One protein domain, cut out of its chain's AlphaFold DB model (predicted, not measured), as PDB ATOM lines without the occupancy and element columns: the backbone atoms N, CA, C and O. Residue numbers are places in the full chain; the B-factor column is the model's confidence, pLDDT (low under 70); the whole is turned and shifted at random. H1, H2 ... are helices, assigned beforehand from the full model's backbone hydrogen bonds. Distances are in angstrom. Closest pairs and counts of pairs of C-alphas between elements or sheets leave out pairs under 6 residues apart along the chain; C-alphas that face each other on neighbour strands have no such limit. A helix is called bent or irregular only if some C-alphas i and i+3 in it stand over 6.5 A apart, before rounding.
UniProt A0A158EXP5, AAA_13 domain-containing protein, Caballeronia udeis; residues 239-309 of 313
ATOM      1  N   VAL A 239      37.344 -63.556  30.665       67.69
ATOM      2  CA  VAL A 239      36.410 -62.429  30.736       67.69
ATOM      3  C   VAL A 239      36.389 -61.946  32.191       67.69
ATOM      4  O   VAL A 239      35.968 -62.714  33.058       67.69
ATOM      5  N   PRO A 240      36.885 -60.735  32.500       64.50
ATOM      6  CA  PRO A 240      36.821 -60.207  33.858       64.50
ATOM      7  C   PRO A 240      35.360 -59.981  34.267       64.50
ATOM      8  O   PRO A 240      34.549 -59.508  33.470       64.50
ATOM      9  N   GLN A 241      35.016 -60.328  35.508       60.22
ATOM     10  CA  GLN A 241      33.681 -60.072  36.043       60.22
ATOM     11  C   GLN A 241      33.561 -58.591  36.426       60.22
ATOM     12  O   GLN A 241      34.291 -58.091  37.280       60.22
ATOM     13  N   LEU A 242      32.640 -57.880  35.775       61.41
ATOM     14  CA  LEU A 242      32.283 -56.505  36.120       61.41
ATOM     15  C   LEU A 242      31.126 -56.561  37.123       61.41
ATOM     16  O   LEU A 242      29.989 -56.836  36.748       61.41
ATOM     17  N   SER A 243      31.415 -56.353  38.406       60.16
ATOM     18  CA  SER A 243      30.427 -56.465  39.490       60.16
ATOM     19  C   SER A 243      29.441 -55.291  39.550       60.16
ATOM     20  O   SER A 243      28.320 -55.460  40.019       60.16
ATOM     21  N   SER A 244      29.806 -54.116  39.033       66.94
ATOM     22  CA  SER A 244      28.913 -52.954  38.940       66.94
ATOM     23  C   SER A 244      29.282 -52.111  37.724       66.94
ATOM     24  O   SER A 244      30.363 -51.536  37.671       66.94
ATOM     25  N   THR A 245      28.407 -52.048  36.721       74.00
ATOM     26  CA  THR A 245      28.716 -51.369  35.454       74.00
ATOM     27  C   THR A 245      27.963 -50.048  35.350       74.00
ATOM     28  O   THR A 245      26.740 -50.031  35.423       74.00
ATOM     29  N   ILE A 246      28.682 -48.944  35.135       82.38
ATOM     30  CA  ILE A 246      28.080 -47.674  34.725       82.38
ATOM     31  C   ILE A 246      27.887 -47.744  33.207       82.38
ATOM     32  O   ILE A 246      28.861 -47.674  32.459       82.38
ATOM     33  N   GLU A 247      26.641 -47.899  32.749       83.19
ATOM     34  CA  GLU A 247      26.317 -48.138  31.328       83.19
ATOM     35  C   GLU A 247      26.895 -47.072  30.397       83.19
ATOM     36  O   GLU A 247      27.490 -47.399  29.377       83.19
ATOM     37  N   TYR A 248      26.831 -45.801  30.803       84.56
ATOM     38  CA  TYR A 248      27.389 -44.706  30.013       84.56
ATOM     39  C   TYR A 248      28.888 -44.881  29.723       84.56
ATOM     40  O   TYR A 248      29.322 -44.635  28.601       84.56
ATOM     41  N   LEU A 249      29.676 -45.334  30.706       83.06
ATOM     42  CA  LEU A 249      31.115 -45.555  30.536       83.06
ATOM     43  C   LEU A 249      31.399 -46.827  29.725       83.06
ATOM     44  O   LEU A 249      32.316 -46.831  28.908       83.06
ATOM     45  N   ARG A 250      30.578 -47.875  29.870       79.62
ATOM     46  CA  ARG A 250      30.654 -49.070  29.010       79.62
ATOM     47  C   ARG A 250      30.464 -48.707  27.534       79.62
ATOM     48  O   ARG A 250      31.216 -49.186  26.689       79.62
ATOM     49  N   ASP A 251      29.483 -47.859  27.246       83.81
ATOM     50  CA  ASP A 251      29.080 -47.544  25.874       83.81
ATOM     51  C   ASP A 251      29.935 -46.412  25.254       83.81
ATOM     52  O   ASP A 251      29.919 -46.224  24.039       83.81
ATOM     53  N   HIS A 252      30.749 -45.707  26.059       87.00
ATOM     54  CA  HIS A 252      31.661 -44.639  25.616       87.00
ATOM     55  C   HIS A 252      33.120 -44.891  26.064       87.00
ATOM     56  O   HIS A 252      33.608 -44.247  27.002       87.00
ATOM     57  N   PRO A 253      33.872 -45.767  25.363       82.12
ATOM     58  CA  PRO A 253      35.213 -46.201  25.775       82.12
ATOM     59  C   PRO A 253      36.240 -45.072  25.935       82.12
ATOM     60  O   PRO A 253      37.081 -45.117  26.830       82.12
ATOM     61  N   THR A 254      36.173 -44.037  25.094       84.75
ATOM     62  CA  THR A 254      37.076 -42.877  25.177       84.75
ATOM     63  C   THR A 254      36.891 -42.118  26.488       84.75
ATOM     64  O   THR A 254      37.868 -41.728  27.124       84.75
ATOM     65  N   VAL A 255      35.637 -41.954  26.919       85.06
ATOM     66  CA  VAL A 255      35.302 -41.292  28.184       85.06
ATOM     67  C   VAL A 255      35.680 -42.189  29.356       85.06
ATOM     68  O   VAL A 255      36.267 -41.705  30.315       85.06
ATOM     69  N   ALA A 256      35.431 -43.498  29.266       84.56
ATOM     70  CA  ALA A 256      35.846 -44.448  30.295       84.56
ATOM     71  C   ALA A 256      37.359 -44.439  30.532       84.56
ATOM     72  O   ALA A 256      37.778 -44.361  31.680       84.56
ATOM     73  N   ASN A 257      38.171 -44.441  29.471       84.50
ATOM     74  CA  ASN A 257      39.628 -44.366  29.598       84.50
ATOM     75  C   ASN A 257      40.083 -43.057  30.248       84.50
ATOM     76  O   ASN A 257      40.959 -43.075  31.106       84.50
ATOM     77  N   TRP A 258      39.487 -41.926  29.862       88.25
ATOM     78  CA  TRP A 258      39.798 -40.638  30.479       88.25
ATOM     79  C   TRP A 258      39.437 -40.616  31.970       88.25
ATOM     80  O   TRP A 258      40.249 -40.197  32.791       88.25
ATOM     81  N   VAL A 259      38.258 -41.129  32.336       86.56
ATOM     82  CA  VAL A 259      37.821 -41.212  33.737       86.56
ATOM     83  C   VAL A 259      38.696 -42.183  34.537       86.56
ATOM     84  O   VAL A 259      39.089 -41.844  35.647       86.56
ATOM     85  N   GLU A 260      39.058 -43.349  33.988       84.50
ATOM     86  CA  GLU A 260      39.975 -44.317  34.620       84.50
ATOM     87  C   GLU A 260      41.348 -43.686  34.879       84.50
ATOM     88  O   GLU A 260      41.879 -43.767  35.986       84.50
ATOM     89  N   GLN A 261      41.903 -43.004  33.873       84.06
ATOM     90  CA  GLN A 261      43.178 -42.304  33.995       84.06
ATOM     91  C   GLN A 261      43.101 -41.140  34.978       84.06
ATOM     92  O   GLN A 261      44.075 -40.896  35.669       84.06
ATOM     93  N   GLY A 262      41.979 -40.430  35.079       85.00
ATOM     94  CA  GLY A 262      41.814 -39.322  36.023       85.00
ATOM     95  C   GLY A 262      41.482 -39.749  37.455       85.00
ATOM     96  O   GLY A 262      41.624 -38.941  38.370       85.00
ATOM     97  N   LEU A 263      41.041 -40.992  37.679       84.00
ATOM     98  CA  LEU A 263      40.504 -41.429  38.973       84.00
ATOM     99  C   LEU A 263      41.544 -41.365  40.101       84.00
ATOM    100  O   LEU A 263      41.226 -40.904  41.192       84.00
ATOM    101  N   HIS A 264      42.795 -41.745  39.822       82.00
ATOM    102  CA  HIS A 264      43.881 -41.716  40.812       82.00
ATOM    103  C   HIS A 264      44.215 -40.301  41.317       82.00
ATOM    104  O   HIS A 264      44.722 -40.145  42.421       82.00
ATOM    105  N   LEU A 265      43.904 -39.260  40.533       82.81
ATOM    106  CA  LEU A 265      44.101 -37.863  40.936       82.81
ATOM    107  C   LEU A 265      43.066 -37.402  41.975       82.81
ATOM    108  O   LEU A 265      43.251 -36.364  42.598       82.81
ATOM    109  N   HIS A 266      41.994 -38.173  42.174       81.94
ATOM    110  CA  HIS A 266      40.862 -37.818  43.025       81.94
ATOM    111  C   HIS A 266      40.691 -38.755  44.238       81.94
ATOM    112  O   HIS A 266      39.651 -38.714  44.887       81.94
ATOM    113  N   GLU A 267      41.693 -39.581  44.585       76.31
ATOM    114  CA  GLU A 267      41.618 -40.503  45.740       76.31
ATOM    115  C   GLU A 267      41.455 -39.779  47.091       76.31
ATOM    116  O   GLU A 267      40.861 -40.328  48.018       76.31
ATOM    117  N   ALA A 268      41.958 -38.543  47.201       75.94
ATOM    118  CA  ALA A 268      41.888 -37.716  48.411       75.94
ATOM    119  C   ALA A 268      41.290 -36.313  48.169       75.94
ATOM    120  O   ALA A 268      41.360 -35.462  49.055       75.94
ATOM    121  N   ALA A 269      40.732 -36.052  46.982       78.19
ATOM    122  CA  ALA A 269      40.222 -34.734  46.605       78.19
ATOM    123  C   ALA A 269      38.740 -34.569  46.986       78.19
ATOM    124  O   ALA A 269      37.915 -35.433  46.688       78.19
ATOM    125  N   GLU A 270      38.385 -33.440  47.607       80.69
ATOM    126  CA  GLU A 270      36.988 -33.094  47.938       80.69
ATOM    127  C   GLU A 270      36.266 -32.397  46.768       80.69
ATOM    128  O   GLU A 270      35.036 -32.374  46.698       80.69
ATOM    129  N   THR A 271      37.028 -31.878  45.803       85.69
ATOM    130  CA  THR A 271      36.536 -31.203  44.595       85.69
ATOM    131  C   THR A 271      37.110 -31.842  43.335       85.69
ATOM    132  O   THR A 271      38.216 -32.375  43.342       85.69
ATOM    133  N   CYS A 272      36.374 -31.783  42.229       84.94
ATOM    134  CA  CYS A 272      36.826 -32.298  40.943       84.94
ATOM    135  C   CYS A 272      37.874 -31.370  40.321       84.94
ATOM    136  O   CYS A 272      37.579 -30.208  40.057       84.94
ATOM    137  N   GLU A 273      39.047 -31.902  39.982       85.12
ATOM    138  CA  GLU A 273      40.151 -31.157  39.357       85.12
ATOM    139  C   GLU A 273      39.811 -30.625  37.954       85.12
ATOM    140  O   GLU A 273      40.487 -29.746  37.428       85.12
ATOM    141  N   PHE A 274      38.753 -31.145  37.323       85.44
ATOM    142  CA  PHE A 274      38.323 -30.689  36.002       85.44
ATOM    143  C   PHE A 274      37.323 -29.528  36.063       85.44
ATOM    144  O   PHE A 274      37.502 -28.525  35.378       85.44
ATOM    145  N   CYS A 275      36.246 -29.665  36.844       85.75
ATOM    146  CA  CYS A 275      35.154 -28.684  36.866       85.75
ATOM    147  C   CYS A 275      35.047 -27.870  38.162       85.75
ATOM    148  O   CYS A 275      34.237 -26.949  38.218       85.75
ATOM    149  N   GLY A 276      35.823 -28.197  39.199       83.31
ATOM    150  CA  GLY A 276      35.800 -27.524  40.501       83.31
ATOM    151  C   GLY A 276      34.589 -27.849  41.387       83.31
ATOM    152  O   GLY A 276      34.499 -27.329  42.495       83.31
ATOM    153  N   SER A 277      33.659 -28.695  40.932       86.44
ATOM    154  CA  SER A 277      32.480 -29.101  41.713       86.44
ATOM    155  C   SER A 277      32.830 -30.082  42.835       86.44
ATOM    156  O   SER A 277      33.785 -30.848  42.716       86.44
ATOM    157  N   GLU A 278      32.015 -30.120  43.890       86.75
ATOM    158  CA  GLU A 278      32.153 -31.076  44.998       86.75
ATOM    159  C   GLU A 278      32.027 -32.534  44.514       86.75
ATOM    160  O   GLU A 278      31.094 -32.891  43.784       86.75
ATOM    161  N   LEU A 279      32.972 -33.386  44.920       84.38
ATOM    162  CA  LEU A 279      32.972 -34.815  44.611       84.38
ATOM    163  C   LEU A 279      32.329 -35.608  45.746       84.38
ATOM    164  O   LEU A 279      32.902 -35.807  46.814       84.38
ATOM    165  N   THR A 280      31.135 -36.139  45.491       85.88
ATOM    166  CA  THR A 280      30.464 -37.001  46.463       85.88
ATOM    167  C   THR A 280      31.154 -38.364  46.559       85.88
ATOM    168  O   THR A 280      31.453 -39.003  45.547       85.88
ATOM    169  N   ARG A 281      31.332 -38.869  47.790       81.12
ATOM    170  CA  ARG A 281      31.915 -40.205  48.042       81.12
ATOM    171  C   ARG A 281      31.192 -41.314  47.273       81.12
ATOM    172  O   ARG A 281      31.832 -42.162  46.668       81.12
ATOM    173  N   GLN A 282      29.864 -41.226  47.176       83.25
ATOM    174  CA  GLN A 282      29.044 -42.165  46.406       83.25
ATOM    175  C   GLN A 282      29.449 -42.247  44.924       83.25
ATOM    176  O   GLN A 282      29.415 -43.327  44.331       83.25
ATOM    177  N   ARG A 283      29.825 -41.120  44.299       84.62
ATOM    178  CA  ARG A 283      30.247 -41.096  42.893       84.62
ATOM    179  C   ARG A 283      31.627 -41.720  42.717       84.62
ATOM    180  O   ARG A 283      31.817 -42.468  41.760       84.62
ATOM    181  N   VAL A 284      32.553 -41.433  43.627       82.81
ATOM    182  CA  VAL A 284      33.910 -41.997  43.624       82.81
ATOM    183  C   VAL A 284      33.860 -43.513  43.835       82.81
ATOM    184  O   VAL A 284      34.430 -44.260  43.040       82.81
ATOM    185  N   ASP A 285      33.067 -43.982  44.798       82.12
ATOM    186  CA  ASP A 285      32.867 -45.413  45.059       82.12
ATOM    187  C   ASP A 285      32.260 -46.141  43.849       82.12
ATOM    188  O   ASP A 285      32.715 -47.224  43.480       82.12
ATOM    189  N   ALA A 286      31.278 -45.536  43.169       82.62
ATOM    190  CA  ALA A 286      30.686 -46.108  41.956       82.62
ATOM    191  C   ALA A 286      31.693 -46.217  40.795       82.62
ATOM    192  O   ALA A 286      31.649 -47.182  40.029       82.62
ATOM    193  N   LEU A 287      32.611 -45.253  40.662       83.38
ATOM    194  CA  LEU A 287      33.686 -45.299  39.667       83.38
ATOM    195  C   LEU A 287      34.719 -46.381  40.009       83.38
ATOM    196  O   LEU A 287      35.079 -47.168  39.134       83.38
ATOM    197  N   HIS A 288      35.137 -46.493  41.273       80.81
ATOM    198  CA  HIS A 288      36.031 -47.570  41.715       80.81
ATOM    199  C   HIS A 288      35.413 -48.959  41.534       80.81
ATOM    200  O   HIS A 288      36.106 -49.904  41.157       80.81
ATOM    201  N   ALA A 289      34.111 -49.088  41.776       79.81
ATOM    202  CA  ALA A 289      33.400 -50.341  41.577       79.81
ATOM    203  C   ALA A 289      33.248 -50.683  40.076       79.81
ATOM    204  O   ALA A 289      33.295 -51.857  39.703       79.81
ATOM    205  N   HIS A 290      33.147 -49.674  39.198       80.75
ATOM    206  CA  HIS A 290      33.149 -49.852  37.741       80.75
ATOM    207  C   HIS A 290      34.500 -50.322  37.189       80.75
ATOM    208  O   HIS A 290      34.542 -51.274  36.407       80.75
ATOM    209  N   PHE A 291      35.602 -49.715  37.627       78.94
ATOM    210  CA  PHE A 291      36.963 -50.099  37.237       78.94
ATOM    211  C   PHE A 291      37.550 -51.151  38.185       78.94
ATOM    212  O   PHE A 291      38.662 -50.987  38.686       78.94
ATOM    213  N   SER A 292      36.779 -52.213  38.454       71.75
ATOM    214  CA  SER A 292      37.084 -53.234  39.463       71.75
ATOM    215  C   SER A 292      38.563 -53.655  39.485       71.75
ATOM    216  O   SER A 292      39.237 -53.730  38.451       71.75
ATOM    217  N   LYS A 293      39.080 -53.997  40.677       65.06
ATOM    218  CA  LYS A 293      40.477 -54.450  40.845       65.06
ATOM    219  C   LYS A 293      40.837 -55.608  39.902       65.06
ATOM    220  O   LYS A 293      41.973 -55.673  39.437       65.06
ATOM    221  N   ASP A 294      39.870 -56.459  39.569       63.69
ATOM    222  CA  ASP A 294      40.039 -57.579  38.639       63.69
ATOM    223  C   ASP A 294      40.292 -57.120  37.196       63.69
ATOM    224  O   ASP A 294      41.156 -57.679  36.515       63.69
ATOM    225  N   LEU A 295      39.606 -56.069  36.728       71.06
ATOM    226  CA  LEU A 295      39.846 -55.482  35.406       71.06
ATOM    227  C   LEU A 295      41.242 -54.845  35.332       71.06
ATOM    228  O   LEU A 295      41.960 -55.025  34.345       71.06
ATOM    229  N   LEU A 296      41.652 -54.150  36.395       69.00
ATOM    230  CA  LEU A 296      42.959 -53.497  36.476       69.00
ATOM    231  C   LEU A 296      44.111 -54.521  36.513       69.00
ATOM    232  O   LEU A 296      45.108 -54.387  35.793       69.00
ATOM    233  N   GLN A 297      43.964 -55.590  37.302       69.06
ATOM    234  CA  GLN A 297      44.926 -56.695  37.341       69.06
ATOM    235  C   GLN A 297      45.012 -57.421  35.996       69.06
ATOM    236  O   GLN A 297      46.112 -57.755  35.547       69.06
ATOM    237  N   PHE A 298      43.878 -57.622  35.320       75.56
ATOM    238  CA  PHE A 298      43.843 -58.233  33.995       75.56
ATOM    239  C   PHE A 298      44.589 -57.397  32.947       75.56
ATOM    240  O   PHE A 298      45.453 -57.928  32.243       75.56
ATOM    241  N   LYS A 299      44.336 -56.079  32.891       73.12
ATOM    242  CA  LYS A 299      45.073 -55.153  32.011       73.12
ATOM    243  C   LYS A 299      46.580 -55.205  32.287       73.12
ATOM    244  O   LYS A 299      47.364 -55.379  31.359       73.12
ATOM    245  N   THR A 300      46.980 -55.168  33.559       74.06
ATOM    246  CA  THR A 300      48.397 -55.218  33.963       74.06
ATOM    247  C   THR A 300      49.091 -56.510  33.505       74.06
ATOM    248  O   THR A 300      50.218 -56.469  33.001       74.06
ATOM    249  N   GLN A 301      48.424 -57.664  33.624       75.19
ATOM    250  CA  GLN A 301      48.965 -58.952  33.169       75.19
ATOM    251  C   GLN A 301      49.191 -58.994  31.649       75.19
ATOM    252  O   GLN A 301      50.177 -59.582  31.195       75.19
ATOM    253  N   LEU A 302      48.324 -58.354  30.857       74.81
ATOM    254  CA  LEU A 302      48.480 -58.266  29.402       74.81
ATOM    255  C   LEU A 302      49.661 -57.369  28.998       74.81
ATOM    256  O   LEU A 302      50.448 -57.742  28.122       74.81
ATOM    257  N   THR A 303      49.845 -56.226  29.662       72.88
ATOM    258  CA  THR A 303      50.945 -55.295  29.359       72.88
ATOM    259  C   THR A 303      52.315 -55.892  29.705       72.88
ATOM    260  O   THR A 303      53.263 -55.792  28.928       72.88
ATOM    261  N   GLN A 304      52.431 -56.614  30.824       71.75
ATOM    262  CA  GLN A 304      53.688 -57.281  31.196       71.75
ATOM    263  C   GLN A 304      54.101 -58.394  30.221       71.75
ATOM    264  O   GLN A 304      55.291 -58.663  30.048       71.75
ATOM    265  N   LYS A 305      53.135 -59.074  29.592       69.12
ATOM    266  CA  LYS A 305      53.409 -60.167  28.644       69.12
ATOM    267  C   LYS A 305      53.726 -59.669  27.235       69.12
ATOM    268  O   LYS A 305      54.494 -60.327  26.541       69.12
ATOM    269  N   THR A 306      53.209 -58.508  26.844       61.38
ATOM    270  CA  THR A 306      53.544 -57.850  25.569       61.38
ATOM    271  C   THR A 306      54.934 -57.205  25.597       61.38
ATOM    272  O   THR A 306      55.667 -57.333  24.622       61.38
ATOM    273  N   GLY A 307      55.365 -56.639  26.733       55.78
ATOM    274  CA  GLY A 307      56.716 -56.073  26.894       55.78
ATOM    275  C   GLY A 307      57.872 -57.090  26.887       55.78
ATOM    276  O   GLY A 307      59.007 -56.719  26.626       55.78
ATOM    277  N   LYS A 308      57.605 -58.383  27.126       52.31
ATOM    278  CA  LYS A 308      58.611 -59.466  27.033       52.31
ATOM    279  C   LYS A 308      58.741 -60.081  25.634       52.31
ATOM    280  O   LYS A 308      59.522 -61.010  25.449       52.31
ATOM    281  N   ALA A 309      57.950 -59.621  24.663       47.59
ATOM    282  CA  ALA A 309      57.997 -60.103  23.282       47.59
ATOM    283  C   ALA A 309      58.920 -59.262  22.378       47.59
ATOM    284  O   ALA A 309      59.177 -59.654  21.242       47.59
TER     285      ALA A 309
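What this domain is: This is residues 239 to 309 of the 313 residues of the protein "AAA_13 domain-containing protein" of Caballeronia udeis (UniProt A0A158EXP5). The model shows an open, loose set of four helices, with H2 and H3 slanted to each other and joined at one end of the long axis by a looping stretch, residues 267 to 280. The short H1 makes a corner with H2, and H4 follows H3 as an arm toward the other end, where residues 300 to 309 stick out free. The printed part has 71 residues with four named helices, in the order H1, H2, H3, H4, and no named strand; the class is all helix. It is only just loose, close to compact, with a radius of gyration of the C-alphas of 13.7 A, and its outline is elongated, spanning 44 by 23 by 20 A.

How they stand to each other: H1, residues 247 to 251, and H2, residues 253 to 266, touch only at the corner by their tight link, and only just, with 3 pairs of C-alphas within 8 A. Their closest C-alphas are those of Leu 249 and Ala 256, 4.9 A apart, and H2 touches H1 with residues 255 to 256 alone. H2 is close to, but not clearly touching, H3, residues 281 to 290; their closest C-alphas, those of Leu 263 and Leu 287, are 7.9 A apart. H2 and H3 run opposite ways at a steep tilt of 50 degrees. H4, residues 293 to 306, touches no helix: H3 and H4 are apart, as are H2 and H4, H1 and H4, and H1 and H3. In H1, H3 and H4 every O i to N i+4 pair is within hydrogen-bond range; in H2 it is 7 of 10.

Where its parts are: Residues 239 to 246 come before H1, which begins with C-alpha 247 at (26.317, -48.138, 31.328). H2 measures 20.0 A from first to last C-alpha; it is irregular, but only just, with C-alphas 261 and 264 6.9 A apart. H3 measures 14.2 A and begins with C-alpha 281 at (31.915, -40.205, 48.042). H4 measures 20.4 A and ends with C-alpha 306 at (53.544, -57.850, 25.569).

The domain as a whole: The two C-alphas farthest apart are those of Glu 278 and Ala 309, at 44.5 A. Without residues 300 to 309, which stand free, the body spans 36 by 20 by 18 A. The link from H2 to H3, 14 residues, is long; the links H1 to H2 and H3 to H4 are tight. The printed part has no cut. Its mean pLDDT is 77.4, and 15 residues are under 70: 239 to 244, 293 to 294, 296 to 297 and 305 to 309.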